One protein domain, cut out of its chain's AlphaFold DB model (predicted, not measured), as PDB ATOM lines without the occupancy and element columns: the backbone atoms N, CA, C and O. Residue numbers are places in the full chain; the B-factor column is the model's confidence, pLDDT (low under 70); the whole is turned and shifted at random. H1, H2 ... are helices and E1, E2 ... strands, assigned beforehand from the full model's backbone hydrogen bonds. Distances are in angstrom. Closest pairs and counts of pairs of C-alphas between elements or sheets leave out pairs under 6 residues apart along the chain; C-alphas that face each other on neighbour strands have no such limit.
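Overview. This is residues 61 to 132 of the 289 residues of an uncharacterized protein of Chondromyces apiculatus DSM 436 (UniProt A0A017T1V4). A long, strongly twisted sheet of three strands, with E2 in the middle, has the short helix H1 lengthwise over one face and its other face bare. The still shorter helix H2 packs on H1 at about a right angle and leads into E1, while a loop of residues 74 to 87 joins the two helices. The printed part has 72 residues, with H1, H2, E1, E2 and E3 in that order; the sheet runs E1, E2, E3, antiparallel throughout, and the class is mixed, helices and strands. It is compact, with a radius of gyration of the C-alphas of 12.1 A, and elongated, spanning 34 by 20 by 19 A.

Along the chain. E2 is residues 107 to 115, 25.0 A long, E3 residues 118 to 125, 22.9 A, and E1 residues 95 to 101, 16.1 A. H1 is residues 65 to 73, 12.1 A, and begins at C-alpha 65 (3.326, -6.119, 143.503). H2 is residues 88 to 93, 8.7 A. E3 ends at C-alpha 125 (10.123, -4.704, 137.134).

Arrangement. The strands form a meander, each the antiparallel neighbour of the one before. In the hairpin E2 and E3, at 155 degrees, N 111 and O 122 are 2.9 A apart, within hydrogen-bond range. In the hairpin E1 and E2, at 146 degrees, N 99 and O 108 are 2.9 A apart, also within range. H1 and H2 on one face of this sheet make two layers. H1 has a height over the sheet of 9.2 A and runs along the strands, at 17 degrees to E2 on the local plane. It lies over E2 and only just not over E3, with 7 of its 9 C-alphas on E2 and 2 on E3. H1 and H2 touch, about perpendicular at 89 degrees; their closest C-alphas, of Ala 73 and Gly 91, are 4.3 A apart. H2 and E2 are near each other, with 8 pairs of C-alphas within 10 A. In H1 and H2 every O i to N i+4 pair is within hydrogen-bond range.

Size, cuts and confidence. The two C-alphas farthest apart, of Glu 117 and Glu 131, are 35.3 A apart. The printed part has no cut. The link from H1 to H2, 14 residues, is long; the others are tight. The mean pLDDT of the printed part is 94.9, and no printed residue is under 70.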
ATOM      1  N   LEU A  61      13.609  -1.897 139.768       95.00
ATOM      2  CA  LEU A  61      13.602  -3.276 140.251       95.00
ATOM      3  C   LEU A  61      12.914  -3.342 141.620       95.00
ATOM      4  O   LEU A  61      13.284  -2.609 142.542       95.00
ATOM      5  N   ARG A  62      11.904  -4.205 141.750       94.94
ATOM      6  CA  ARG A  62      11.056  -4.335 142.942       94.94
ATOM      7  C   ARG A  62      10.819  -5.792 143.315       94.94
ATOM      8  O   ARG A  62      11.009  -6.699 142.508       94.94
ATOM      9  N   CYS A  63      10.400  -6.008 144.559       93.19
ATOM     10  CA  CYS A  63      10.109  -7.325 145.123       93.19
ATOM     11  C   CYS A  63       8.605  -7.617 145.155       93.19
ATOM     12  O   CYS A  63       7.987  -7.766 146.213       93.19
ATOM     13  N   GLY A  64       8.009  -7.731 143.973       91.50
ATOM     14  CA  GLY A  64       6.608  -8.079 143.795       91.50
ATOM     15  C   GLY A  64       5.642  -6.886 143.842       91.50
ATOM     16  O   GLY A  64       6.053  -5.727 143.964       91.50
ATOM     17  N   PRO A  65       4.328  -7.159 143.736       92.81
ATOM     18  CA  PRO A  65       3.326  -6.119 143.503       92.81
ATOM     19  C   PRO A  65       3.239  -5.071 144.616       92.81
ATOM     20  O   PRO A  65       3.227  -3.879 144.340       92.81
ATOM     21  N   ARG A  66       3.229  -5.491 145.888       94.38
ATOM     22  CA  ARG A  66       3.057  -4.561 147.017       94.38
ATOM     23  C   ARG A  66       4.222  -3.577 147.154       94.38
ATOM     24  O   ARG A  66       3.984  -2.402 147.408       94.38
ATOM     25  N   ASP A  67       5.453  -4.055 146.973       95.44
ATOM     26  CA  ASP A  67       6.651  -3.207 146.956       95.44
ATOM     27  C   ASP A  67       6.627  -2.243 145.759       95.44
ATOM     28  O   ASP A  67       6.893  -1.052 145.902       95.44
ATOM     29  N   SER A  68       6.189  -2.732 144.595       96.38
ATOM     30  CA  SER A  68       6.000  -1.915 143.391       96.38
ATOM     31  C   SER A  68       5.008  -0.771 143.616       96.38
ATOM     32  O   SER A  68       5.303   0.375 143.284       96.38
ATOM     33  N   TYR A  69       3.858  -1.049 144.234       98.00
ATOM     34  CA  TYR A  69       2.842  -0.030 144.513       98.00
ATOM     35  C   TYR A  69       3.319   0.990 145.544       98.00
ATOM     36  O   TYR A  69       3.095   2.181 145.362       98.00
ATOM     37  N   ALA A  70       4.022   0.551 146.592       97.56
ATOM     38  CA  ALA A  70       4.612   1.455 147.578       97.56
ATOM     39  C   ALA A  70       5.684   2.369 146.959       97.56
ATOM     40  O   ALA A  70       5.755   3.557 147.284       97.56
ATOM     41  N   PHE A  71       6.487   1.848 146.025       97.00
ATOM     42  CA  PHE A  71       7.432   2.656 145.258       97.00
ATOM     43  C   PHE A  71       6.728   3.728 144.419       97.00
ATOM     44  O   PHE A  71       7.100   4.895 144.490       97.00
ATOM     45  N   VAL A  72       5.690   3.355 143.668       97.81
ATOM     46  CA  VAL A  72       4.924   4.305 142.846       97.81
ATOM     47  C   VAL A  72       4.228   5.351 143.722       97.81
ATOM     48  O   VAL A  72       4.302   6.542 143.435       97.81
ATOM     49  N   ALA A  73       3.622   4.930 144.833       98.06
ATOM     50  CA  ALA A  73       2.920   5.805 145.770       98.06
ATOM     51  C   ALA A  73       3.828   6.849 146.445       98.06
ATOM     52  O   ALA A  73       3.364   7.922 146.833       98.06
ATOM     53  N   SER A  74       5.118   6.539 146.591       97.69
ATOM     54  CA  SER A  74       6.120   7.422 147.196       97.69
ATOM     55  C   SER A  74       6.906   8.260 146.182       97.69
ATOM     56  O   SER A  74       7.825   8.978 146.575       97.69
ATOM     57  N   TYR A  75       6.558   8.205 144.891       97.12
ATOM     58  CA  TYR A  75       7.251   8.978 143.864       97.12
ATOM     59  C   TYR A  75       7.179  10.487 144.139       97.12
ATOM     60  O   TYR A  75       6.106  11.042 144.374       97.12
ATOM     61  N   THR A  76       8.335  11.151 144.074       97.31
ATOM     62  CA  THR A  76       8.468  12.601 144.261       97.31
ATOM     63  C   THR A  76       8.696  13.287 142.914       97.31
ATOM     64  O   THR A  76       9.624  12.926 142.179       97.31
ATOM     65  N   CYS A  77       7.852  14.268 142.596       96.06
ATOM     66  CA  CYS A  77       7.926  15.085 141.383       96.06
ATOM     67  C   CYS A  77       9.103  16.070 141.427       96.06
ATOM     68  O   CYS A  77       9.768  16.218 142.458       96.06
ATOM     69  N   ALA A  78       9.381  16.753 140.313       95.12
ATOM     70  CA  ALA A  78      10.514  17.680 140.233       95.12
ATOM     71  C   ALA A  78      10.394  18.867 141.211       95.12
ATOM     72  O   ALA A  78      11.410  19.383 141.676       95.12
ATOM     73  N   ASP A  79       9.167  19.270 141.549       96.00
ATOM     74  CA  ASP A  79       8.872  20.339 142.509       96.00
ATOM     75  C   ASP A  79       8.900  19.887 143.983       96.00
ATOM     76  O   ASP A  79       8.709  20.701 144.888       96.00
ATOM     77  N   GLY A  80       9.147  18.597 144.240       96.88
ATOM     78  CA  GLY A  80       9.156  18.008 145.578       96.88
ATOM     79  C   GLY A  80       7.796  17.506 146.070       96.88
ATOM     80  O   GLY A  80       7.723  16.966 147.176       96.88
ATOM     81  N   SER A  81       6.722  17.647 145.289       97.31
ATOM     82  CA  SER A  81       5.407  17.103 145.640       97.31
ATOM     83  C   SER A  81       5.369  15.570 145.549       97.31
ATOM     84  O   SER A  81       6.133  14.946 144.812       97.31
ATOM     85  N   VAL A  82       4.462  14.950 146.314       98.06
ATOM     86  CA  VAL A  82       4.198  13.498 146.305       98.06
ATOM     87  C   VAL A  82       2.710  13.293 145.999       98.06
ATOM     88  O   VAL A  82       1.901  13.254 146.930       98.06
ATOM     89  N   PRO A  83       2.310  13.201 144.715       97.12
ATOM     90  CA  PRO A  83       0.902  13.281 144.307       97.12
ATOM     91  C   PRO A  83       0.010  12.186 144.887       97.12
ATOM     92  O   PRO A  83      -1.172  12.407 145.128       97.12
ATOM     93  N   LEU A  84       0.586  11.007 145.122       97.94
ATOM     94  CA  LEU A  84      -0.123   9.851 145.667       97.94
ATOM     95  C   LEU A  84      -0.009   9.758 147.197       97.94
ATOM     96  O   LEU A  84      -0.512   8.810 147.784       97.94
ATOM     97  N   ALA A  85       0.657  10.721 147.849       97.12
ATOM     98  CA  ALA A  85       0.794  10.836 149.305       97.12
ATOM     99  C   ALA A  85       1.279   9.563 150.039       97.12
ATOM    100  O   ALA A  85       1.012   9.394 151.229       97.12
ATOM    101  N   GLY A  86       1.988   8.656 149.358       96.12
ATOM    102  CA  GLY A  86       2.378   7.361 149.922       96.12
ATOM    103  C   GLY A  86       1.233   6.345 150.053       96.12
ATOM    104  O   GLY A  86       1.444   5.282 150.637       96.12
ATOM    105  N   ASP A  87       0.045   6.626 149.511       97.94
ATOM    106  CA  ASP A  87      -1.086   5.699 149.491       97.94
ATOM    107  C   ASP A  87      -0.831   4.546 148.510       97.94
ATOM    108  O   ASP A  87      -0.833   4.703 147.287       97.94
ATOM    109  N   VAL A  88      -0.612   3.356 149.071       97.56
ATOM    110  CA  VAL A  88      -0.319   2.130 148.321       97.56
ATOM    111  C   VAL A  88      -1.458   1.760 147.368       97.56
ATOM    112  O   VAL A  88      -1.181   1.255 146.279       97.56
ATOM    113  N   GLU A  89      -2.720   2.015 147.726       97.31
ATOM    114  CA  GLU A  89      -3.837   1.735 146.817       97.31
ATOM    115  C   GLU A  89      -3.854   2.710 145.642       97.31
ATOM    116  O   GLU A  89      -3.976   2.270 144.499       97.31
ATOM    117  N   ALA A  90      -3.597   3.997 145.882       97.75
ATOM    118  CA  ALA A  90      -3.420   4.967 144.803       97.75
ATOM    119  C   ALA A  90      -2.237   4.587 143.885       97.75
ATOM    120  O   ALA A  90      -2.327   4.705 142.662       97.75
ATOM    121  N   GLY A  91      -1.149   4.047 144.449       97.75
ATOM    122  CA  GLY A  91      -0.026   3.486 143.689       97.75
ATOM    123  C   GLY A  91      -0.414   2.295 142.805       97.75
ATOM    124  O   GLY A  91       0.042   2.200 141.663       97.75
ATOM    125  N   ARG A  92      -1.287   1.402 143.287       97.75
ATOM    126  CA  ARG A  92      -1.851   0.306 142.478       97.75
ATOM    127  C   ARG A  92      -2.727   0.846 141.348       97.75
ATOM    128  O   ARG A  92      -2.648   0.347 140.227       97.75
ATOM    129  N   GLU A  93      -3.570   1.832 141.638       98.12
ATOM    130  CA  GLU A  93      -4.512   2.426 140.681       98.12
ATOM    131  C   GLU A  93      -3.825   3.253 139.592       98.12
ATOM    132  O   GLU A  93      -4.333   3.333 138.475       98.12
ATOM    133  N   ALA A  94      -2.626   3.772 139.860       97.81
ATOM    134  CA  ALA A  94      -1.783   4.434 138.867       97.81
ATOM    135  C   ALA A  94      -1.272   3.493 137.753       97.81
ATOM    136  O   ALA A  94      -0.689   3.962 136.768       97.81
ATOM    137  N   ARG A  95      -1.451   2.167 137.881       98.19
ATOM    138  CA  ARG A  95      -1.031   1.196 136.862       98.19
ATOM    139  C   ARG A  95      -1.891   1.335 135.611       98.19
ATOM    140  O   ARG A  95      -3.095   1.108 135.631       98.19
ATOM    141  N   THR A  96      -1.240   1.609 134.488       97.62
ATOM    142  CA  THR A  96      -1.897   1.766 133.179       97.62
ATOM    143  C   THR A  96      -1.763   0.537 132.278       97.62
ATOM    144  O   THR A  96      -2.415   0.468 131.240       97.62
ATOM    145  N   GLY A  97      -0.938  -0.441 132.662       95.69
ATOM    146  CA  GLY A  97      -0.743  -1.694 131.932       95.69
ATOM    147  C   GLY A  97       0.670  -2.253 132.101       95.69
ATOM    148  O   GLY A  97       1.310  -2.035 133.131       95.69
ATOM    149  N   ASN A  98       1.147  -2.963 131.078       96.81
ATOM    150  CA  ASN A  98       2.538  -3.386 130.928       96.81
ATOM    151  C   ASN A  98       3.044  -3.037 129.519       96.81
ATOM    152  O   ASN A  98       2.243  -2.843 128.603       96.81
ATOM    153  N   VAL A  99       4.363  -2.946 129.349       96.81
ATOM    154  CA  VAL A  99       5.026  -2.621 128.067       96.81
ATOM    155  C   VAL A  99       5.803  -3.812 127.497       96.81
ATOM    156  O   VAL A  99       6.772  -3.659 126.745       96.81
ATOM    157  N   GLY A 100       5.359  -5.020 127.845       93.81
ATOM    158  CA  GLY A 100       6.001  -6.277 127.485       93.81
ATOM    159  C   GLY A 100       7.249  -6.579 128.310       93.81
ATOM    160  O   GLY A 100       7.530  -5.943 129.326       93.81
ATOM    161  N   GLU A 101       7.989  -7.581 127.854       90.88
ATOM    162  CA  GLU A 101       9.125  -8.136 128.584       90.88
ATOM    163  C   GLU A 101      10.420  -7.338 128.360       90.88
ATOM    164  O   GLU A 101      10.601  -6.700 127.312       90.88
ATOM    165  N   ASN A 102      11.311  -7.365 129.356       86.44
ATOM    166  CA  ASN A 102      12.709  -6.939 129.238       86.44
ATOM    167  C   ASN A 102      13.607  -8.089 128.729       86.44
ATOM    168  O   ASN A 102      13.134  -9.181 128.423       86.44
ATOM    169  N   ALA A 103      14.923  -7.863 128.658       82.62
ATOM    170  CA  ALA A 103      15.887  -8.867 128.187       82.62
ATOM    171  C   ALA A 103      15.955 -10.146 129.052       82.62
ATOM    172  O   ALA A 103      16.451 -11.167 128.586       82.62
ATOM    173  N   MET A 104      15.462 -10.095 130.293       80.50
ATOM    174  CA  MET A 104      15.370 -11.245 131.200       80.50
ATOM    175  C   MET A 104      14.017 -11.972 131.095       80.50
ATOM    176  O   MET A 104      13.782 -12.918 131.840       80.50
ATOM    177  N   GLY A 105      13.116 -11.539 130.205       82.94
ATOM    178  CA  GLY A 105      11.757 -12.082 130.103       82.94
ATOM    179  C   GLY A 105      10.806 -11.569 131.190       82.94
ATOM    180  O   GLY A 105       9.691 -12.064 131.323       82.94
ATOM    181  N   HIS A 106      11.215 -10.585 131.998       90.06
ATOM    182  CA  HIS A 106      10.349 -10.022 133.031       90.06
ATOM    183  C   HIS A 106       9.381  -9.017 132.414       90.06
ATOM    184  O   HIS A 106       9.806  -8.075 131.741       90.06
ATOM    185  N   VAL A 107       8.084  -9.183 132.677       92.38
ATOM    186  CA  VAL A 107       7.054  -8.224 132.258       92.38
ATOM    187  C   VAL A 107       7.234  -6.909 133.017       92.38
ATOM    188  O   VAL A 107       7.226  -6.892 134.248       92.38
ATOM    189  N   ILE A 108       7.361  -5.808 132.274       96.94
ATOM    190  CA  ILE A 108       7.550  -4.468 132.832       96.94
ATOM    191  C   ILE A 108       6.215  -3.746 132.934       96.94
ATOM    192  O   ILE A 108       5.553  -3.479 131.926       96.94
ATOM    193  N   ASP A 109       5.837  -3.390 134.153       97.81
ATOM    194  CA  ASP A 109       4.632  -2.621 134.417       97.81
ATOM    195  C   ASP A 109       4.835  -1.139 134.133       97.81
ATOM    196  O   ASP A 109       5.894  -0.579 134.410       97.81
ATOM    197  N   HIS A 110       3.783  -0.496 133.633       98.00
ATOM    198  CA  HIS A 110       3.776   0.926 133.327       98.00
ATOM    199  C   HIS A 110       2.746   1.665 134.182       98.00
ATOM    200  O   HIS A 110       1.548   1.350 134.166       98.00
ATOM    201  N   TYR A 111       3.212   2.679 134.899       98.38
ATOM    202  CA  TYR A 111       2.416   3.527 135.782       98.38
ATOM    203  C   TYR A 111       2.457   4.975 135.304       98.38
ATOM    204  O   TYR A 111       3.440   5.402 134.699       98.38
ATOM    205  N   ARG A 112       1.406   5.737 135.609       98.19
ATOM    206  CA  ARG A 112       1.379   7.191 135.419       98.19
ATOM    207  C   ARG A 112       1.122   7.894 136.741       98.19
ATOM    208  O   ARG A 112       0.100   7.649 137.374       98.19
ATOM    209  N   VAL A 113       2.041   8.771 137.133       97.81
ATOM    210  CA  VAL A 113       1.929   9.591 138.345       97.81
ATOM    211  C   VAL A 113       1.616  11.036 137.943       97.81
ATOM    212  O   VAL A 113       2.380  11.607 137.162       97.81
ATOM    213  N   PRO A 114       0.527  11.642 138.448       97.75
ATOM    214  CA  PRO A 114       0.116  12.985 138.046       97.75
ATOM    215  C   PRO A 114       0.951  14.049 138.771       97.75
ATOM    216  O   PRO A 114       0.588  14.493 139.860       97.75
ATOM    217  N   CYS A 115       2.080  14.452 138.189       97.56
ATOM    218  CA  CYS A 115       2.897  15.540 138.723       97.56
ATOM    219  C   CYS A 115       2.411  16.917 138.225       97.56
ATOM    220  O   CYS A 115       1.788  16.997 137.163       97.56
ATOM    221  N   PRO A 116       2.697  18.021 138.942       97.19
ATOM    222  CA  PRO A 116       2.318  19.374 138.511       97.19
ATOM    223  C   PRO A 116       2.874  19.787 137.139       97.19
ATOM    224  O   PRO A 116       2.235  20.548 136.413       97.19
ATOM    225  N   GLU A 117       4.037  19.266 136.757       95.38
ATOM    226  CA  GLU A 117       4.660  19.439 135.441       95.38
ATOM    227  C   GLU A 117       4.034  18.576 134.325       95.38
ATOM    228  O   GLU A 117       4.336  18.781 133.148       95.38
ATOM    229  N   GLY A 118       3.163  17.627 134.679       96.94
ATOM    230  CA  GLY A 118       2.533  16.659 133.783       96.94
ATOM    231  C   GLY A 118       2.642  15.218 134.292       96.94
ATOM    232  O   GLY A 118       3.350  14.928 135.254       96.94
ATOM    233  N   ASP A 119       1.940  14.294 133.632       97.25
ATOM    234  CA  ASP A 119       2.015  12.866 133.961       97.25
ATOM    235  C   ASP A 119       3.442  12.332 133.765       97.25
ATOM    236  O   ASP A 119       3.992  12.377 132.660       97.25
ATOM    237  N   VAL A 120       4.014  11.746 134.814       97.06
ATOM    238  CA  VAL A 120       5.294  11.037 134.750       97.06
ATOM    239  C   VAL A 120       5.042   9.546 134.554       97.06
ATOM    240  O   VAL A 120       4.332   8.915 135.338       97.06
ATOM    241  N   ALA A 121       5.652   8.979 133.515       97.69
ATOM    242  CA  ALA A 121       5.679   7.541 133.283       97.69
ATOM    243  C   ALA A 121       6.715   6.868 134.193       97.69
ATOM    244  O   ALA A 121       7.865   7.304 134.244       97.69
ATOM    245  N   LEU A 122       6.319   5.793 134.876       97.75
ATOM    246  CA  LEU A 122       7.224   4.930 135.636       97.75
ATOM    247  C   LEU A 122       7.157   3.502 135.113       97.75
ATOM    248  O   LEU A 122       6.071   2.958 134.899       97.75
ATOM    249  N   PHE A 123       8.325   2.888 134.969       98.00
ATOM    250  CA  PHE A 123       8.490   1.511 134.518       98.00
ATOM    251  C   PHE A 123       9.006   0.666 135.676       98.00
ATOM    252  O   PHE A 123      10.034   0.994 136.270       98.00
ATOM    253  N   VAL A 124       8.296  -0.400 136.035       97.62
ATOM    254  CA  VAL A 124       8.615  -1.209 137.220       97.62
ATOM    255  C   VAL A 124       8.753  -2.675 136.837       97.62
ATOM    256  O   VAL A 124       7.841  -3.266 136.262       97.62
ATOM    257  N   ASP A 125       9.888  -3.266 137.196       96.00
ATOM    258  CA  ASP A 125      10.123  -4.704 137.134       96.00
ATOM    259  C   ASP A 125       9.840  -5.288 138.522       96.00
ATOM    260  O   ASP A 125      10.675  -5.216 139.426       96.00
ATOM    261  N   MET A 126       8.658  -5.880 138.699       94.50
ATOM    262  CA  MET A 126       8.271  -6.490 139.977       94.50
ATOM    263  C   MET A 126       9.020  -7.797 140.293       94.50
ATOM    264  O   MET A 126       8.805  -8.383 141.356       94.50
ATOM    265  N   TYR A 127       9.848  -8.279 139.371       89.25
ATOM    266  CA  TYR A 127      10.613  -9.519 139.466       89.25
ATOM    267  C   TYR A 127      12.119  -9.262 139.589       89.25
ATOM    268  O   TYR A 127      12.892 -10.195 139.792       89.25
ATOM    269  N   GLY A 128      12.536  -8.000 139.479       86.94
ATOM    270  CA  GLY A 128      13.932  -7.610 139.334       86.94
ATOM    271  C   GLY A 128      14.782  -7.713 140.599       86.94
ATOM    272  O   GLY A 128      15.999  -7.562 140.514       86.94
ATOM    273  N   CYS A 129      14.188  -7.937 141.776       88.31
ATOM    274  CA  CYS A 129      14.975  -8.061 143.000       88.31
ATOM    275  C   CYS A 129      15.575  -9.472 143.185       88.31
ATOM    276  O   CYS A 129      14.963 -10.454 142.751       88.31
ATOM    277  N   PRO A 130      16.743  -9.609 143.852       84.75
ATOM    278  CA  PRO A 130      17.429 -10.895 144.012       84.75
ATOM    279  C   PRO A 130      16.558 -11.998 144.624       84.75
ATOM    280  O   PRO A 130      16.632 -13.153 144.213       84.75
ATOM    281  N   GLU A 131      15.695 -11.653 145.579       83.25
ATOM    282  CA  GLU A 131      14.790 -12.592 146.236       83.25
ATOM    283  C   GLU A 131      13.725 -13.130 145.278       83.25
ATOM    284  O   GLU A 131      13.350 -14.300 145.361       83.25
ATOM    285  N   MET A 132      13.219 -12.288 144.373       83.75
ATOM    286  CA  MET A 132      12.252 -12.707 143.359       83.75
ATOM    287  C   MET A 132      12.929 -13.495 142.244       83.75
ATOM    288  O   MET A 132      12.400 -14.534 141.861       83.75
TER     289      MET A 132